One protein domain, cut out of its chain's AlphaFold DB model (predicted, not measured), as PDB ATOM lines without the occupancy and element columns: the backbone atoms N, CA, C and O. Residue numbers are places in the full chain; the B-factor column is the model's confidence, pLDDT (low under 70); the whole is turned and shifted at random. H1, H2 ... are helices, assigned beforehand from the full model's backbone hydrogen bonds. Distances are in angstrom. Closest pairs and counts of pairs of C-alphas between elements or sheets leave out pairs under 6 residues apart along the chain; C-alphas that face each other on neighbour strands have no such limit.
ATOM      1  N   ASP A  39      -6.856  64.898 -12.567       57.16
ATOM      2  CA  ASP A  39      -6.061  64.224 -13.586       57.16
ATOM      3  C   ASP A  39      -4.568  64.566 -13.497       57.16
ATOM      4  O   ASP A  39      -4.175  65.735 -13.501       57.16
ATOM      5  N   SER A  40      -3.750  63.508 -13.428       53.88
ATOM      6  CA  SER A  40      -2.429  63.312 -14.073       53.88
ATOM      7  C   SER A  40      -1.392  62.601 -13.196       53.88
ATOM      8  O   SER A  40      -0.531  61.909 -13.733       53.88
ATOM      9  N   ILE A  41      -1.479  62.681 -11.861       52.72
ATOM     10  CA  ILE A  41      -0.558  61.943 -10.962       52.72
ATOM     11  C   ILE A  41      -1.167  60.608 -10.502       52.72
ATOM     12  O   ILE A  41      -0.463  59.608 -10.376       52.72
ATOM     13  N   GLY A  42      -2.485  60.567 -10.290       53.34
ATOM     14  CA  GLY A  42      -3.184  59.377  -9.799       53.34
ATOM     15  C   GLY A  42      -3.415  58.291 -10.849       53.34
ATOM     16  O   GLY A  42      -3.551  57.131 -10.480       53.34
ATOM     17  N   GLU A  43      -3.435  58.634 -12.139       53.72
ATOM     18  CA  GLU A  43      -3.754  57.687 -13.216       53.72
ATOM     19  C   GLU A  43      -2.649  56.643 -13.398       53.72
ATOM     20  O   GLU A  43      -2.929  55.453 -13.309       53.72
ATOM     21  N   ASN A  44      -1.382  57.062 -13.479       55.16
ATOM     22  CA  ASN A  44      -0.253  56.132 -13.605       55.16
ATOM     23  C   ASN A  44      -0.096  55.217 -12.378       55.16
ATOM     24  O   ASN A  44       0.251  54.043 -12.512       55.16
ATOM     25  N   LEU A  45      -0.359  55.739 -11.172       54.72
ATOM     26  CA  LEU A  45      -0.296  54.958  -9.935       54.72
ATOM     27  C   LEU A  45      -1.465  53.971  -9.847       54.72
ATOM     28  O   LEU A  45      -1.265  52.803  -9.529       54.72
ATOM     29  N   LYS A  46      -2.679  54.415 -10.175       58.12
ATOM     30  CA  LYS A  46      -3.885  53.584 -10.151       58.12
ATOM     31  C   LYS A  46      -3.851  52.494 -11.220       58.12
ATOM     32  O   LYS A  46      -4.202  51.363 -10.920       58.12
ATOM     33  N   GLU A  47      -3.374  52.796 -12.421       59.53
ATOM     34  CA  GLU A  47      -3.257  51.836 -13.523       59.53
ATOM     35  C   GLU A  47      -2.144  50.801 -13.254       59.53
ATOM     36  O   GLU A  47      -2.313  49.604 -13.511       59.53
ATOM     37  N   SER A  48      -1.047  51.218 -12.605       60.75
ATOM     38  CA  SER A  48      -0.018  50.302 -12.082       60.75
ATOM     39  C   SER A  48      -0.559  49.401 -10.962       60.75
ATOM     40  O   SER A  48      -0.246  48.215 -10.916       60.75
ATOM     41  N   VAL A  49      -1.414  49.923 -10.078       59.19
ATOM     42  CA  VAL A  49      -2.052  49.137  -9.009       59.19
ATOM     43  C   VAL A  49      -3.099  48.168  -9.576       59.19
ATOM     44  O   VAL A  49      -3.106  46.992  -9.219       59.19
ATOM     45  N   GLU A  50      -3.950  48.611 -10.503       57.09
ATOM     46  CA  GLU A  50      -5.006  47.792 -11.115       57.09
ATOM     47  C   GLU A  50      -4.441  46.662 -11.995       57.09
ATOM     48  O   GLU A  50      -4.918  45.526 -11.908       57.09
ATOM     49  N   SER A  51      -3.377  46.916 -12.765       57.47
ATOM     50  CA  SER A  51      -2.693  45.882 -13.562       57.47
ATOM     51  C   SER A  51      -1.996  44.820 -12.699       57.47
ATOM     52  O   SER A  51      -2.014  43.635 -13.037       57.47
ATOM     53  N   VAL A  52      -1.459  45.201 -11.535       55.44
ATOM     54  CA  VAL A  52      -0.868  44.275 -10.548       55.44
ATOM     55  C   VAL A  52      -1.935  43.474  -9.784       55.44
ATOM     56  O   VAL A  52      -1.681  42.350  -9.336       55.44
ATOM     57  N   LEU A  53      -3.143  44.019  -9.620       54.75
ATOM     58  CA  LEU A  53      -4.257  43.346  -8.944       54.75
ATOM     59  C   LEU A  53      -4.938  42.282  -9.820       54.75
ATOM     60  O   LEU A  53      -5.338  41.245  -9.295       54.75
ATOM     61  N   ALA A  54      -5.030  42.496 -11.135       55.22
ATOM     62  CA  ALA A  54      -5.706  41.576 -12.055       55.22
ATOM     63  C   ALA A  54      -4.946  40.254 -12.316       55.22
ATOM     64  O   ALA A  54      -5.538  39.299 -12.809       55.22
ATOM     65  N   ALA A  55      -3.657  40.163 -11.964       53.41
ATOM     66  CA  ALA A  55      -2.773  39.048 -12.332       53.41
ATOM     67  C   ALA A  55      -2.526  37.996 -11.222       53.41
ATOM     68  O   ALA A  55      -1.591  37.195 -11.308       53.41
ATOM     69  N   ARG A  56      -3.302  37.993 -10.129       55.97
ATOM     70  CA  ARG A  56      -2.968  37.214  -8.918       55.97
ATOM     71  C   ARG A  56      -3.465  35.766  -8.942       55.97
ATOM     72  O   ARG A  56      -4.256  35.365  -8.098       55.97
ATOM     73  N   GLU A  57      -2.936  34.955  -9.853       61.56
ATOM     74  CA  GLU A  57      -3.173  33.499  -9.859       61.56
ATOM     75  C   GLU A  57      -2.313  32.738  -8.825       61.56
ATOM     76  O   GLU A  57      -2.587  31.580  -8.515       61.56
ATOM     77  N   LYS A  58      -1.265  33.367  -8.268       74.88
ATOM     78  CA  LYS A  58      -0.281  32.714  -7.383       74.88
ATOM     79  C   LYS A  58      -0.302  33.299  -5.971       74.88
ATOM     80  O   LYS A  58      -0.180  34.511  -5.791       74.88
ATOM     81  N   VAL A  59      -0.399  32.423  -4.969       84.31
ATOM     82  CA  VAL A  59      -0.414  32.774  -3.539       84.31
ATOM     83  C   VAL A  59       0.819  32.195  -2.850       84.31
ATOM     84  O   VAL A  59       1.153  31.029  -3.038       84.31
ATOM     85  N   VAL A  60       1.479  33.008  -2.023       86.06
ATOM     86  CA  VAL A  60       2.604  32.588  -1.175       86.06
ATOM     87  C   VAL A  60       2.282  32.941   0.275       86.06
ATOM     88  O   VAL A  60       1.923  34.078   0.572       86.06
ATOM     89  N   MET A  61       2.419  31.973   1.185       91.38
ATOM     90  CA  MET A  61       2.329  32.208   2.629       91.38
ATOM     91  C   MET A  61       3.716  32.564   3.170       91.38
ATOM     92  O   MET A  61       4.676  31.830   2.947       91.38
ATOM     93  N   VAL A  62       3.827  33.676   3.898       90.50
ATOM     94  CA  VAL A  62       5.100  34.182   4.433       90.50
ATOM     95  C   VAL A  62       4.988  34.446   5.928       90.50
ATOM     96  O   VAL A  62       3.963  34.924   6.410       90.50
ATOM     97  N   ARG A  63       6.061  34.148   6.667       95.69
ATOM     98  CA  ARG A  63       6.198  34.533   8.076       95.69
ATOM     99  C   ARG A  63       6.851  35.905   8.153       95.69
ATOM    100  O   ARG A  63       7.883  36.125   7.527       95.69
ATOM    101  N   LEU A  64       6.265  36.796   8.942       95.94
ATOM    102  CA  LEU A  64       6.755  38.156   9.136       95.94
ATOM    103  C   LEU A  64       7.138  38.378  10.593       95.94
ATOM    104  O   LEU A  64       6.525  37.821  11.504       95.94
ATOM    105  N   ASN A  65       8.153  39.212  10.807       97.69
ATOM    106  CA  ASN A  65       8.438  39.738  12.134       97.69
ATOM    107  C   ASN A  65       7.412  40.826  12.506       97.69
ATOM    108  O   ASN A  65       6.684  41.339  11.652       97.69
ATOM    109  N   LYS A  66       7.362  41.175  13.797       98.19
ATOM    110  CA  LYS A  66       6.397  42.143  14.339       98.19
ATOM    111  C   LYS A  66       6.465  43.496  13.626       98.19
ATOM    112  O   LYS A  66       5.429  44.049  13.283       98.19
ATOM    113  N   GLU A  67       7.671  43.999  13.382       98.12
ATOM    114  CA  GLU A  67       7.882  45.294  12.730       98.12
ATOM    115  C   GLU A  67       7.328  45.310  11.300       98.12
ATOM    116  O   GLU A  67       6.580  46.211  10.933       98.12
ATOM    117  N   SER A  68       7.628  44.282  10.506       96.94
ATOM    118  CA  SER A  68       7.162  44.184   9.118       96.94
ATOM    119  C   SER A  68       5.641  44.093   9.041       96.94
ATOM    120  O   SER A  68       5.033  44.710   8.169       96.94
ATOM    121  N   LEU A  69       5.019  43.346   9.962       97.69
ATOM    122  CA  LEU A  69       3.563  43.261  10.046       97.69
ATOM    123  C   LEU A  69       2.943  44.623  10.388       97.69
ATOM    124  O   LEU A  69       1.993  45.022   9.727       97.69
ATOM    125  N   MET A  70       3.522  45.360  11.343       98.25
ATOM    126  CA  MET A  70       3.058  46.709  11.684       98.25
ATOM    127  C   MET A  70       3.122  47.663  10.485       98.25
ATOM    128  O   MET A  70       2.152  48.361  10.222       98.25
ATOM    129  N   ARG A  71       4.214  47.659   9.708       97.75
ATOM    130  CA  ARG A  71       4.321  48.503   8.500       97.75
ATOM    131  C   ARG A  71       3.292  48.146   7.433       97.75
ATOM    132  O   ARG A  71       2.780  49.026   6.751       97.75
ATOM    133  N   ILE A  72       2.991  46.858   7.276       97.56
ATOM    134  CA  ILE A  72       1.923  46.406   6.379       97.56
ATOM    135  C   ILE A  72       0.560  46.904   6.867       97.56
ATOM    136  O   ILE A  72      -0.242  47.347   6.048       97.56
ATOM    137  N   ASP A  73       0.309  46.855   8.173       97.94
ATOM    138  CA  ASP A  73      -0.938  47.340   8.764       97.94
ATOM    139  C   ASP A  73      -1.096  48.854   8.586       97.94
ATOM    140  O   ASP A  73      -2.145  49.287   8.125       97.94
ATOM    141  N   GLU A  74      -0.038  49.645   8.796       98.12
ATOM    142  CA  GLU A  74      -0.026  51.096   8.534       98.12
ATOM    143  C   GLU A  74      -0.422  51.430   7.079       98.12
ATOM    144  O   GLU A  74      -1.154  52.390   6.820       98.12
ATOM    145  N   LEU A  75       0.018  50.628   6.102       96.56
ATOM    146  CA  LEU A  75      -0.351  50.814   4.691       96.56
ATOM    147  C   LEU A  75      -1.837  50.531   4.427       96.56
ATOM    148  O   LEU A  75      -2.459  51.214   3.614       96.56
ATOM    149  N   VAL A  76      -2.411  49.543   5.111       97.25
ATOM    150  CA  VAL A  76      -3.842  49.227   4.998       97.25
ATOM    151  C   VAL A  76      -4.682  50.285   5.716       97.25
ATOM    152  O   VAL A  76      -5.664  50.775   5.164       97.25
ATOM    153  N   GLU A  77      -4.282  50.676   6.927       97.81
ATOM    154  CA  GLU A  77      -4.970  51.686   7.740       97.81
ATOM    155  C   GLU A  77      -4.976  53.065   7.073       97.81
ATOM    156  O   GLU A  77      -5.981  53.772   7.125       97.81
ATOM    157  N   SER A  78      -3.892  53.423   6.379       97.38
ATOM    158  CA  SER A  78      -3.808  54.658   5.586       97.38
ATOM    159  C   SER A  78      -4.635  54.638   4.296       97.38
ATOM    160  O   SER A  78      -4.656  55.636   3.579       97.38
ATOM    161  N   GLN A  79      -5.324  53.531   3.991       93.38
ATOM    162  CA  GLN A  79      -6.139  53.334   2.785       93.38
ATOM    163  C   GLN A  79      -5.363  53.459   1.463       93.38
ATOM    164  O   GLN A  79      -5.968  53.565   0.397       93.38
ATOM    165  N   LEU A  80      -4.028  53.398   1.507       90.31
ATOM    166  CA  LEU A  80      -3.184  53.360   0.309       90.31
ATOM    167  C   LEU A  80      -3.338  52.036  -0.449       90.31
ATOM    168  O   LEU A  80      -3.172  51.989  -1.665       90.31
ATOM    169  N   VAL A  81      -3.667  50.965   0.274       93.06
ATOM    170  CA  VAL A  81      -3.934  49.623  -0.253       93.06
ATOM    171  C   VAL A  81      -5.142  49.024   0.464       93.06
ATOM    172  O   VAL A  81      -5.418  49.339   1.619       93.06
ATOM    173  N   LYS A  82      -5.875  48.131  -0.203       92.50
ATOM    174  CA  LYS A  82      -7.141  47.569   0.299       92.50
ATOM    175  C   LYS A  82      -6.939  46.358   1.206       92.50
ATOM    176  O   LYS A  82      -7.872  45.929   1.880       92.50
ATOM    177  N   SER A  83      -5.756  45.746   1.187       94.44
ATOM    178  CA  SER A  83      -5.481  44.522   1.942       94.44
ATOM    179  C   SER A  83      -3.997  44.331   2.247       94.44
ATOM    180  O   SER A  83      -3.120  44.851   1.558       94.44
ATOM    181  N   ARG A  84      -3.701  43.501   3.253       94.94
ATOM    182  CA  ARG A  84      -2.324  43.122   3.613       94.94
ATOM    183  C   ARG A  84      -1.592  42.402   2.478       94.94
ATOM    184  O   ARG A  84      -0.395  42.590   2.294       94.94
ATOM    185  N   SER A  85      -2.299  41.568   1.713       92.44
ATOM    186  CA  SER A  85      -1.729  40.877   0.552       92.44
ATOM    187  C   SER A  85      -1.414  41.852  -0.584       92.44
ATOM    188  O   SER A  85      -0.423  41.671  -1.297       92.44
ATOM    189  N   GLU A  86      -2.216  42.904  -0.745       90.38
ATOM    190  CA  GLU A  86      -1.927  43.998  -1.668       90.38
ATOM    191  C   GLU A  86      -0.692  44.785  -1.230       90.38
ATOM    192  O   GLU A  86       0.241  44.894  -2.024       90.38
ATOM    193  N   ALA A  87      -0.629  45.195   0.043       94.75
ATOM    194  CA  ALA A  87       0.535  45.849   0.645       94.75
ATOM    195  C   ALA A  87       1.825  45.040   0.431       94.75
ATOM    196  O   ALA A  87       2.839  45.567  -0.021       94.75
ATOM    197  N   ALA A  88       1.779  43.735   0.718       94.62
ATOM    198  CA  ALA A  88       2.930  42.853   0.588       94.62
ATOM    199  C   ALA A  88       3.443  42.794  -0.855       94.62
ATOM    200  O   ALA A  88       4.640  42.903  -1.093       94.62
ATOM    201  N   ALA A  89       2.552  42.652  -1.831       91.62
ATOM    202  CA  ALA A  89       2.964  42.606  -3.228       91.62
ATOM    203  C   ALA A  89       3.424  43.958  -3.769       91.62
ATOM    204  O   ALA A  89       4.358  43.973  -4.564       91.62
ATOM    205  N   PHE A  90       2.826  45.066  -3.320       92.12
ATOM    206  CA  PHE A  90       3.334  46.404  -3.614       92.12
ATOM    207  C   PHE A  90       4.794  46.529  -3.153       92.12
ATOM    208  O   PHE A  90       5.681  46.808  -3.955       92.12
ATOM    209  N   LEU A  91       5.074  46.191  -1.889       94.69
ATOM    210  CA  LEU A  91       6.427  46.240  -1.328       94.69
ATOM    211  C   LEU A  91       7.402  45.265  -2.008       94.69
ATOM    212  O   LEU A  91       8.574  45.594  -2.190       94.69
ATOM    213  N   ILE A  92       6.945  44.068  -2.390       93.88
ATOM    214  CA  ILE A  92       7.755  43.105  -3.151       93.88
ATOM    215  C   ILE A  92       8.092  43.667  -4.537       93.88
ATOM    216  O   ILE A  92       9.247  43.582  -4.947       93.88
ATOM    217  N   GLY A  93       7.120  44.266  -5.231       91.62
ATOM    218  CA  GLY A  93       7.315  44.905  -6.533       91.62
ATOM    219  C   GLY A  93       8.345  46.030  -6.468       91.62
ATOM    220  O   GLY A  93       9.347  45.986  -7.182       91.62
ATOM    221  N   GLU A  94       8.174  46.960  -5.526       93.12
ATOM    222  CA  GLU A  94       9.136  48.035  -5.250       93.12
ATOM    223  C   GLU A  94      10.531  47.486  -4.913       93.12
ATOM    224  O   GLU A  94      11.555  47.974  -5.398       93.12
ATOM    225  N   GLY A  95      10.595  46.424  -4.105       94.56
ATOM    226  CA  GLY A  95      11.844  45.762  -3.740       94.56
ATOM    227  C   GLY A  95      12.566  45.117  -4.927       94.56
ATOM    228  O   GLY A  95      13.800  45.150  -4.973       94.56
ATOM    229  N   ILE A  96      11.818  44.552  -5.880       93.19
ATOM    230  CA  ILE A  96      12.350  43.996  -7.130       93.19
ATOM    231  C   ILE A  96      12.844  45.123  -8.033       93.19
ATOM    232  O   ILE A  96      13.986  45.069  -8.485       93.19
ATOM    233  N   GLN A  97      12.038  46.168  -8.237       92.44
ATOM    234  CA  GLN A  97      12.394  47.293  -9.101       92.44
ATOM    235  C   GLN A  97      13.639  48.026  -8.588       92.44
ATOM    236  O   GLN A  97      14.586  48.246  -9.343       92.44
ATOM    237  N   ARG A  98      13.699  48.322  -7.283       96.44
ATOM    238  CA  ARG A  98      14.856  48.978  -6.651       96.44
ATOM    239  C   ARG A  98      16.132  48.132  -6.723       96.44
ATOM    240  O   ARG A  98      17.228  48.681  -6.653       96.44
ATOM    241  N   ARG A  99      16.011  46.804  -6.834       95.69
ATOM    242  CA  ARG A  99      17.148  45.869  -6.918       95.69
ATOM    243  C   ARG A  99      17.240  45.154  -8.266       95.69
ATOM    244  O   ARG A  99      17.837  44.079  -8.329       95.69
ATOM    245  N   ASN A 100      16.722  45.752  -9.338       93.62
ATOM    246  CA  ASN A 100      16.679  45.144 -10.672       93.62
ATOM    247  C   ASN A 100      18.041  44.588 -11.127       93.62
ATOM    248  O   ASN A 100      18.143  43.402 -11.413       93.62
ATOM    249  N   GLY A 101      19.127  45.359 -11.029       96.00
ATOM    250  CA  GLY A 101      20.457  44.921 -11.459       96.00
ATOM    251  C   GLY A 101      21.056  43.787 -10.617       96.00
ATOM    252  O   GLY A 101      21.998  43.115 -11.041       96.00
ATOM    253  N   LEU A 102      20.553  43.543  -9.400       96.06
ATOM    254  CA  LEU A 102      20.879  42.320  -8.661       96.06
ATOM    255  C   LEU A 102      20.130  41.126  -9.259       96.06
ATOM    256  O   LEU A 102      20.750  40.094  -9.502       96.06
ATOM    257  N   PHE A 103      18.829  41.274  -9.512       95.62
ATOM    258  CA  PHE A 103      18.015  40.224 -10.117       95.62
ATOM    259  C   PHE A 103      18.476  39.868 -11.533       95.62
ATOM    260  O   PHE A 103      18.553  38.682 -11.836       95.62
ATOM    261  N   ASP A 104      18.905  40.840 -12.341       96.62
ATOM    262  CA  ASP A 104      19.471  40.599 -13.675       96.62
ATOM    263  C   ASP A 104      20.733  39.728 -13.602       96.62
ATOM    264  O   ASP A 104      20.883  38.745 -14.329       96.62
ATOM    265  N   ARG A 105      21.631  40.035 -12.655       97.62
ATOM    266  CA  ARG A 105      22.846  39.240 -12.421       97.62
ATOM    267  C   ARG A 105      22.525  37.840 -11.906       97.62
ATOM    268  O   ARG A 105      23.164  36.880 -12.334       97.62
ATOM    269  N   ILE A 106      21.549  37.707 -11.007       97.25
ATOM    270  CA  ILE A 106      21.072  36.398 -10.539       97.25
ATOM    271  C   ILE A 106      20.515  35.600 -11.721       97.25
ATOM    272  O   ILE A 106      20.916  34.455 -11.907       97.25
ATOM    273  N   ALA A 107      19.657  36.203 -12.546       95.94
ATOM    274  CA  ALA A 107      19.053  35.560 -13.710       95.94
ATOM    275  C   ALA A 107      20.118  35.062 -14.696       95.94
ATOM    276  O   ALA A 107      20.087  33.899 -15.093       95.94
ATOM    277  N   GLN A 108      21.121  35.892 -15.001       97.62
ATOM    278  CA  GLN A 108      22.247  35.499 -15.850       97.62
ATOM    279  C   GLN A 108      22.998  34.282 -15.285       97.62
ATOM    280  O   GLN A 108      23.332  33.353 -16.017       97.62
ATOM    281  N   LYS A 109      23.274  34.259 -13.975       97.94
ATOM    282  CA  LYS A 109      23.988  33.134 -13.350       97.94
ATOM    283  C   LYS A 109      23.138  31.868 -13.279       97.94
ATOM    284  O   LYS A 109      23.674  30.783 -13.484       97.94
ATOM    285  N   VAL A 110      21.836  31.993 -13.034       97.50
ATOM    286  CA  VAL A 110      20.900  30.861 -13.059       97.50
ATOM    287  C   VAL A 110      20.819  30.249 -14.458       97.50
ATOM    288  O   VAL A 110      20.841  29.025 -14.572       97.50
ATOM    289  N   ASP A 111      20.799  31.062 -15.518       97.38
ATOM    290  CA  ASP A 111      20.801  30.559 -16.897       97.38
ATOM    291  C   ASP A 111      22.084  29.783 -17.226       97.38
ATOM    292  O   ASP A 111      22.022  28.691 -17.787       97.38
ATOM    293  N   ASN A 112      23.243  30.280 -16.784       97.12
ATOM    294  CA  ASN A 112      24.507  29.555 -16.933       97.12
ATOM    295  C   ASN A 112      24.484  28.201 -16.205       97.12
ATOM    296  O   ASN A 112      24.949  27.205 -16.751       97.12
ATOM    297  N   ILE A 113      23.928  28.148 -14.988       97.31
ATOM    298  CA  ILE A 113      23.775  26.890 -14.239       97.31
ATOM    299  C   ILE A 113      22.850  25.929 -14.990       97.31
ATOM    300  O   ILE A 113      23.122  24.731 -15.035       97.31
ATOM    301  N   ARG A 114      21.756  26.430 -15.570       96.19
ATOM    302  CA  ARG A 114      20.820  25.613 -16.348       96.19
ATOM    303  C   ARG A 114      21.499  25.014 -17.581       96.19
ATOM    304  O   ARG A 114      21.415  23.806 -17.760       96.19
ATOM    305  N   LYS A 115      22.236  25.821 -18.351       96.19
ATOM    306  CA  LYS A 115      23.019  25.360 -19.512       96.19
ATOM    307  C   LYS A 115      24.047  24.301 -19.128       96.19
ATOM    308  O   LYS A 115      24.069  23.237 -19.726       96.19
ATOM    309  N   ALA A 116      24.817  24.537 -18.067       96.44
ATOM    310  CA  ALA A 116      25.792  23.561 -17.587       96.44
ATOM    311  C   ALA A 116      25.139  22.229 -17.157       96.44
ATOM    312  O   ALA A 116      25.705  21.161 -17.374       96.44
ATOM    313  N   LYS A 117      23.935  22.268 -16.563       95.00
ATOM    314  CA  LYS A 117      23.166  21.052 -16.240       95.00
ATOM    315  C   LYS A 117      22.687  20.316 -17.493       95.00
ATOM    316  O   LYS A 117      22.709  19.091 -17.503       95.00
ATOM    317  N   GLU A 118      22.252  21.049 -18.515       95.75
ATOM    318  CA  GLU A 118      21.836  20.484 -19.806       95.75
ATOM    319  C   GLU A 118      23.024  19.837 -20.534       95.75
ATOM    320  O   GLU A 118      22.919  18.693 -20.962       95.75
ATOM    321  N   GLU A 119      24.176  20.510 -20.588       94.75
ATOM    322  CA  GLU A 119      25.422  19.963 -21.146       94.75
ATOM    323  C   GLU A 119      25.839  18.665 -20.440       94.75
ATOM    324  O   GLU A 119      26.139  17.674 -21.101       94.75
ATOM    325  N   LEU A 120      25.788  18.629 -19.102       93.00
ATOM    326  CA  LEU A 120      26.098  17.423 -18.330       93.00
ATOM    327  C   LEU A 120      25.131  16.269 -18.634       93.00
ATOM    328  O   LEU A 120      25.562  15.125 -18.757       93.00
ATOM    329  N   HIS A 121      23.834  16.556 -18.764       91.81
ATOM    330  CA  HIS A 121      22.841  15.545 -19.131       91.81
ATOM    331  C   HIS A 121      23.083  14.996 -20.546       91.81
ATOM    332  O   HIS A 121      22.941  13.793 -20.775       91.81
ATOM    333  N   ASN A 122      23.471  15.859 -21.487       93.31
ATOM    334  CA  ASN A 122      23.768  15.454 -22.859       93.31
ATOM    335  C   ASN A 122      24.998  14.545 -22.927       93.31
ATOM    336  O   ASN A 122      24.922  13.510 -23.576       93.31
ATOM    337  N   LEU A 123      26.073  14.854 -22.192       91.31
ATOM    338  CA  LEU A 123      27.269  14.001 -22.142       91.31
ATOM    339  C   LEU A 123      26.956  12.579 -21.652       91.31
ATOM    340  O   LEU A 123      27.417  11.609 -22.247       91.31
ATOM    341  N   LEU A 124      26.130  12.445 -20.608       86.50
ATOM    342  CA  LEU A 124      25.693  11.131 -20.116       86.50
ATOM    343  C   LEU A 124      24.839  10.385 -21.151       86.50
ATOM    344  O   LEU A 124      25.015   9.187 -21.352       86.50
ATOM    345  N   SER A 125      23.945  11.100 -21.836       81.75
ATOM    346  CA  SER A 125      23.076  10.512 -22.866       81.75
ATOM    347  C   SER A 125      23.872  10.065 -24.104       81.75
ATOM    348  O   SER A 125      23.550   9.054 -24.727       81.75
ATOM    349  N   GLU A 126      24.924  10.805 -24.465       77.12
ATOM    350  CA  GLU A 126      25.827  10.468 -25.568       77.12
ATOM    351  C   GLU A 126      26.671   9.225 -25.243       77.12
ATOM    352  O   GLU A 126      26.765   8.329 -26.086       77.12
ATOM    353  N   GLU A 127      27.208   9.097 -24.023       69.94
ATOM    354  CA  GLU A 127      27.924   7.884 -23.593       69.94
ATOM    355  C   GLU A 127      27.026   6.635 -23.560       69.94
ATOM    356  O   GLU A 127      27.448   5.565 -24.006       69.94
ATOM    357  N   GLU A 128      25.784   6.747 -23.082       67.31
ATOM    358  CA  GLU A 128      24.821   5.634 -23.117       67.31
ATOM    359  C   GLU A 128      24.527   5.191 -24.561       67.31
ATOM    360  O   GLU A 128      24.521   3.995 -24.856       67.31
ATOM    361  N   SER A 129      24.396   6.144 -25.492       62.84
ATOM    362  CA  SER A 129      24.156   5.845 -26.908       62.84
ATOM    363  C   SER A 129      25.344   5.172 -27.614       62.84
ATOM    364  O   SER A 129      25.143   4.343 -28.502       62.84
ATOM    365  N   LEU A 130      26.582   5.489 -27.215       61.88
ATOM    366  CA  LEU A 130      27.797   4.882 -27.769       61.88
ATOM    367  C   LEU A 130      28.004   3.448 -27.250       61.88
ATOM    368  O   LEU A 130      28.368   2.559 -28.021       61.88
ATOM    369  N   ASN A 131      27.691   3.192 -25.977       59.66
ATOM    370  CA  ASN A 131      27.802   1.857 -25.376       59.66
ATOM    371  C   ASN A 131      26.765   0.851 -25.930       59.66
ATOM    372  O   ASN A 131      27.056  -0.346 -26.063       59.66
ATOM    373  N   ASP A 132      25.576   1.320 -26.321       59.25
ATOM    374  CA  ASP A 132      24.547   0.488 -26.969       59.25
ATOM    375  C   ASP A 132      24.902   0.101 -28.420       59.25
ATOM    376  O   ASP A 132      24.431  -0.921 -28.936       59.25
ATOM    377  N   LEU A 133      25.760   0.870 -29.098       57.91
ATOM    378  CA  LEU A 133      26.233   0.547 -30.449       57.91
ATOM    379  C   LEU A 133      27.339  -0.522 -30.432       57.91
ATOM    380  O   LEU A 133      27.307  -1.443 -31.254       57.91
ATOM    381  N   ASP A 134      28.262  -0.464 -29.468       57.94
ATOM    382  CA  ASP A 134      29.359  -1.439 -29.351       57.94
ATOM    383  C   ASP A 134      28.876  -2.832 -28.909       57.94
ATOM    384  O   ASP A 134      29.319  -3.860 -29.435       57.94
ATOM    385  N   THR A 135      27.894  -2.903 -28.005       58.34
ATOM    386  CA  THR A 135      27.333  -4.187 -27.546       58.34
ATOM    387  C   THR A 135      26.535  -4.925 -28.628       58.34
ATOM    388  O   THR A 135      26.520  -6.161 -28.652       58.34
ATOM    389  N   ASN A 136      25.910  -4.202 -29.561       56.94
ATOM    390  CA  ASN A 136      25.182  -4.798 -30.684       56.94
ATOM    391  C   ASN A 136      26.103  -5.285 -31.812       56.94
ATOM    392  O   ASN A 136      25.759  -6.248 -32.504       56.94
ATOM    393  N   ASN A 137      27.282  -4.680 -31.979       56.75
ATOM    394  CA  ASN A 137      28.241  -5.098 -33.002       56.75
ATOM    395  C   ASN A 137      29.032  -6.353 -32.577       56.75
ATOM    396  O   ASN A 137      29.284  -7.231 -33.399       56.75
ATOM    397  N   SER A 138      29.319  -6.514 -31.279       55.97
ATOM    398  CA  SER A 138      30.016  -7.701 -30.749       55.97
ATOM    399  C   SER A 138      29.166  -8.982 -30.714       55.97
ATOM    400  O   SER A 138      29.722 -10.068 -30.591       55.97
ATOM    401  N   LYS A 139      27.830  -8.895 -30.809       54.88
ATOM    402  CA  LYS A 139      26.935 -10.073 -30.860       54.88
ATOM    403  C   LYS A 139      26.664 -10.589 -32.278       54.88
ATOM    404  O   LYS A 139      25.971 -11.592 -32.430       54.88
ATOM    405  N   ARG A 140      27.158  -9.894 -33.308       50.19
ATOM    406  CA  ARG A 140      26.933 -10.227 -34.725       50.19
ATOM    407  C   ARG A 140      28.151 -10.832 -35.434       50.19
ATOM    408  O   ARG A 140      27.988 -11.226 -36.587       50.19
TER     409      ARG A 140
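AT A GLANCE: This is residues 39 to 140 of the 141 residues of an uncharacterized protein of Chloroflexi bacterium (UniProt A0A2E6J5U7). Picture a small, loose head of three short helices, H1, H2 and H3, with one long helix, H4, sticking out from it as a nearly straight arm. In the head H2 and H3 make a wide-angled corner, residues 72 to 76 of H2 meeting residues 84 to 88 of H3, H1 reaches away with its first residues free, and a long loop, residues 54 to 65, swings from H1 round to H2; H3 then turns a sharp corner into the arm. The printed part has 102 residues with four named helices, in the order H1, H2, H3, H4, and no named strand, and its class is all helix. The whole is extended, with a radius of gyration of the C-alphas of 25.1 A, and the C-alphas span 82 by 35 by 25 A, the arm making most of the length.

IN THESE COORDINATES: Start at C-alpha 39, at (-6.061, 64.224, -13.586), and go on to C-alpha 42, at (-3.184, 59.377, -9.799), where H1 begins; it covers residues 42 to 53. After residues 54 to 65 you reach H2, residues 66 to 77, 16.2 A from first to last C-alpha. Next comes H3, residues 84 to 98, 20.9 A long by the same measure. Find C-alpha 100 at (16.679, 45.144, -10.672); from there H4, residues 100 to 137, runs 56.2 A to C-alpha 137 at (28.241, -5.098, -33.002).

HOW THE PARTS SIT: Look first at Leu 53 in H1 and Glu 86 in H3: their C-alphas, the closest of the two helices, are 7.7 A apart, and H1 and H3 are close but not clearly touching. Their lines are only just about perpendicular, at 72 degrees. H1 and H2 are apart. H2 touches H3 with residues 72 to 76 alone, meeting residues 84 to 88 of H3; the closest C-alphas, of Ile 72 and Ala 87, are 5.9 A apart, and the lines are about perpendicular at 74 degrees. H3 and H4 are close but not clearly touching, with the closest C-alphas, of Ile 96 and Phe 103, at 7.4 A, and their lines about perpendicular at 85 degrees. H4 is apart from H1 and from H2. In H1, H2 and H3 every O i to N i+4 pair is within hydrogen-bond range; in H4, 32 of 34 are.

THE WHOLE: The two C-alphas farthest apart, those of Asp 39 and Arg 140, are 84.1 A apart. Residues 39 to 47, of which 42 to 47 belong to H1, stand free, and so do residues 94 to 140, of which 94 to 98 belong to H3 and 100 to 137 to H4. The printed part has no cut; the link from H1 to H2 is long, that from H2 to H3 short, and that from H3 to H4 tight. In the B-factor column, the mean pLDDT of the printed part is 82.2, and residues 39 to 57 and 127 to 140 of this model are under 70.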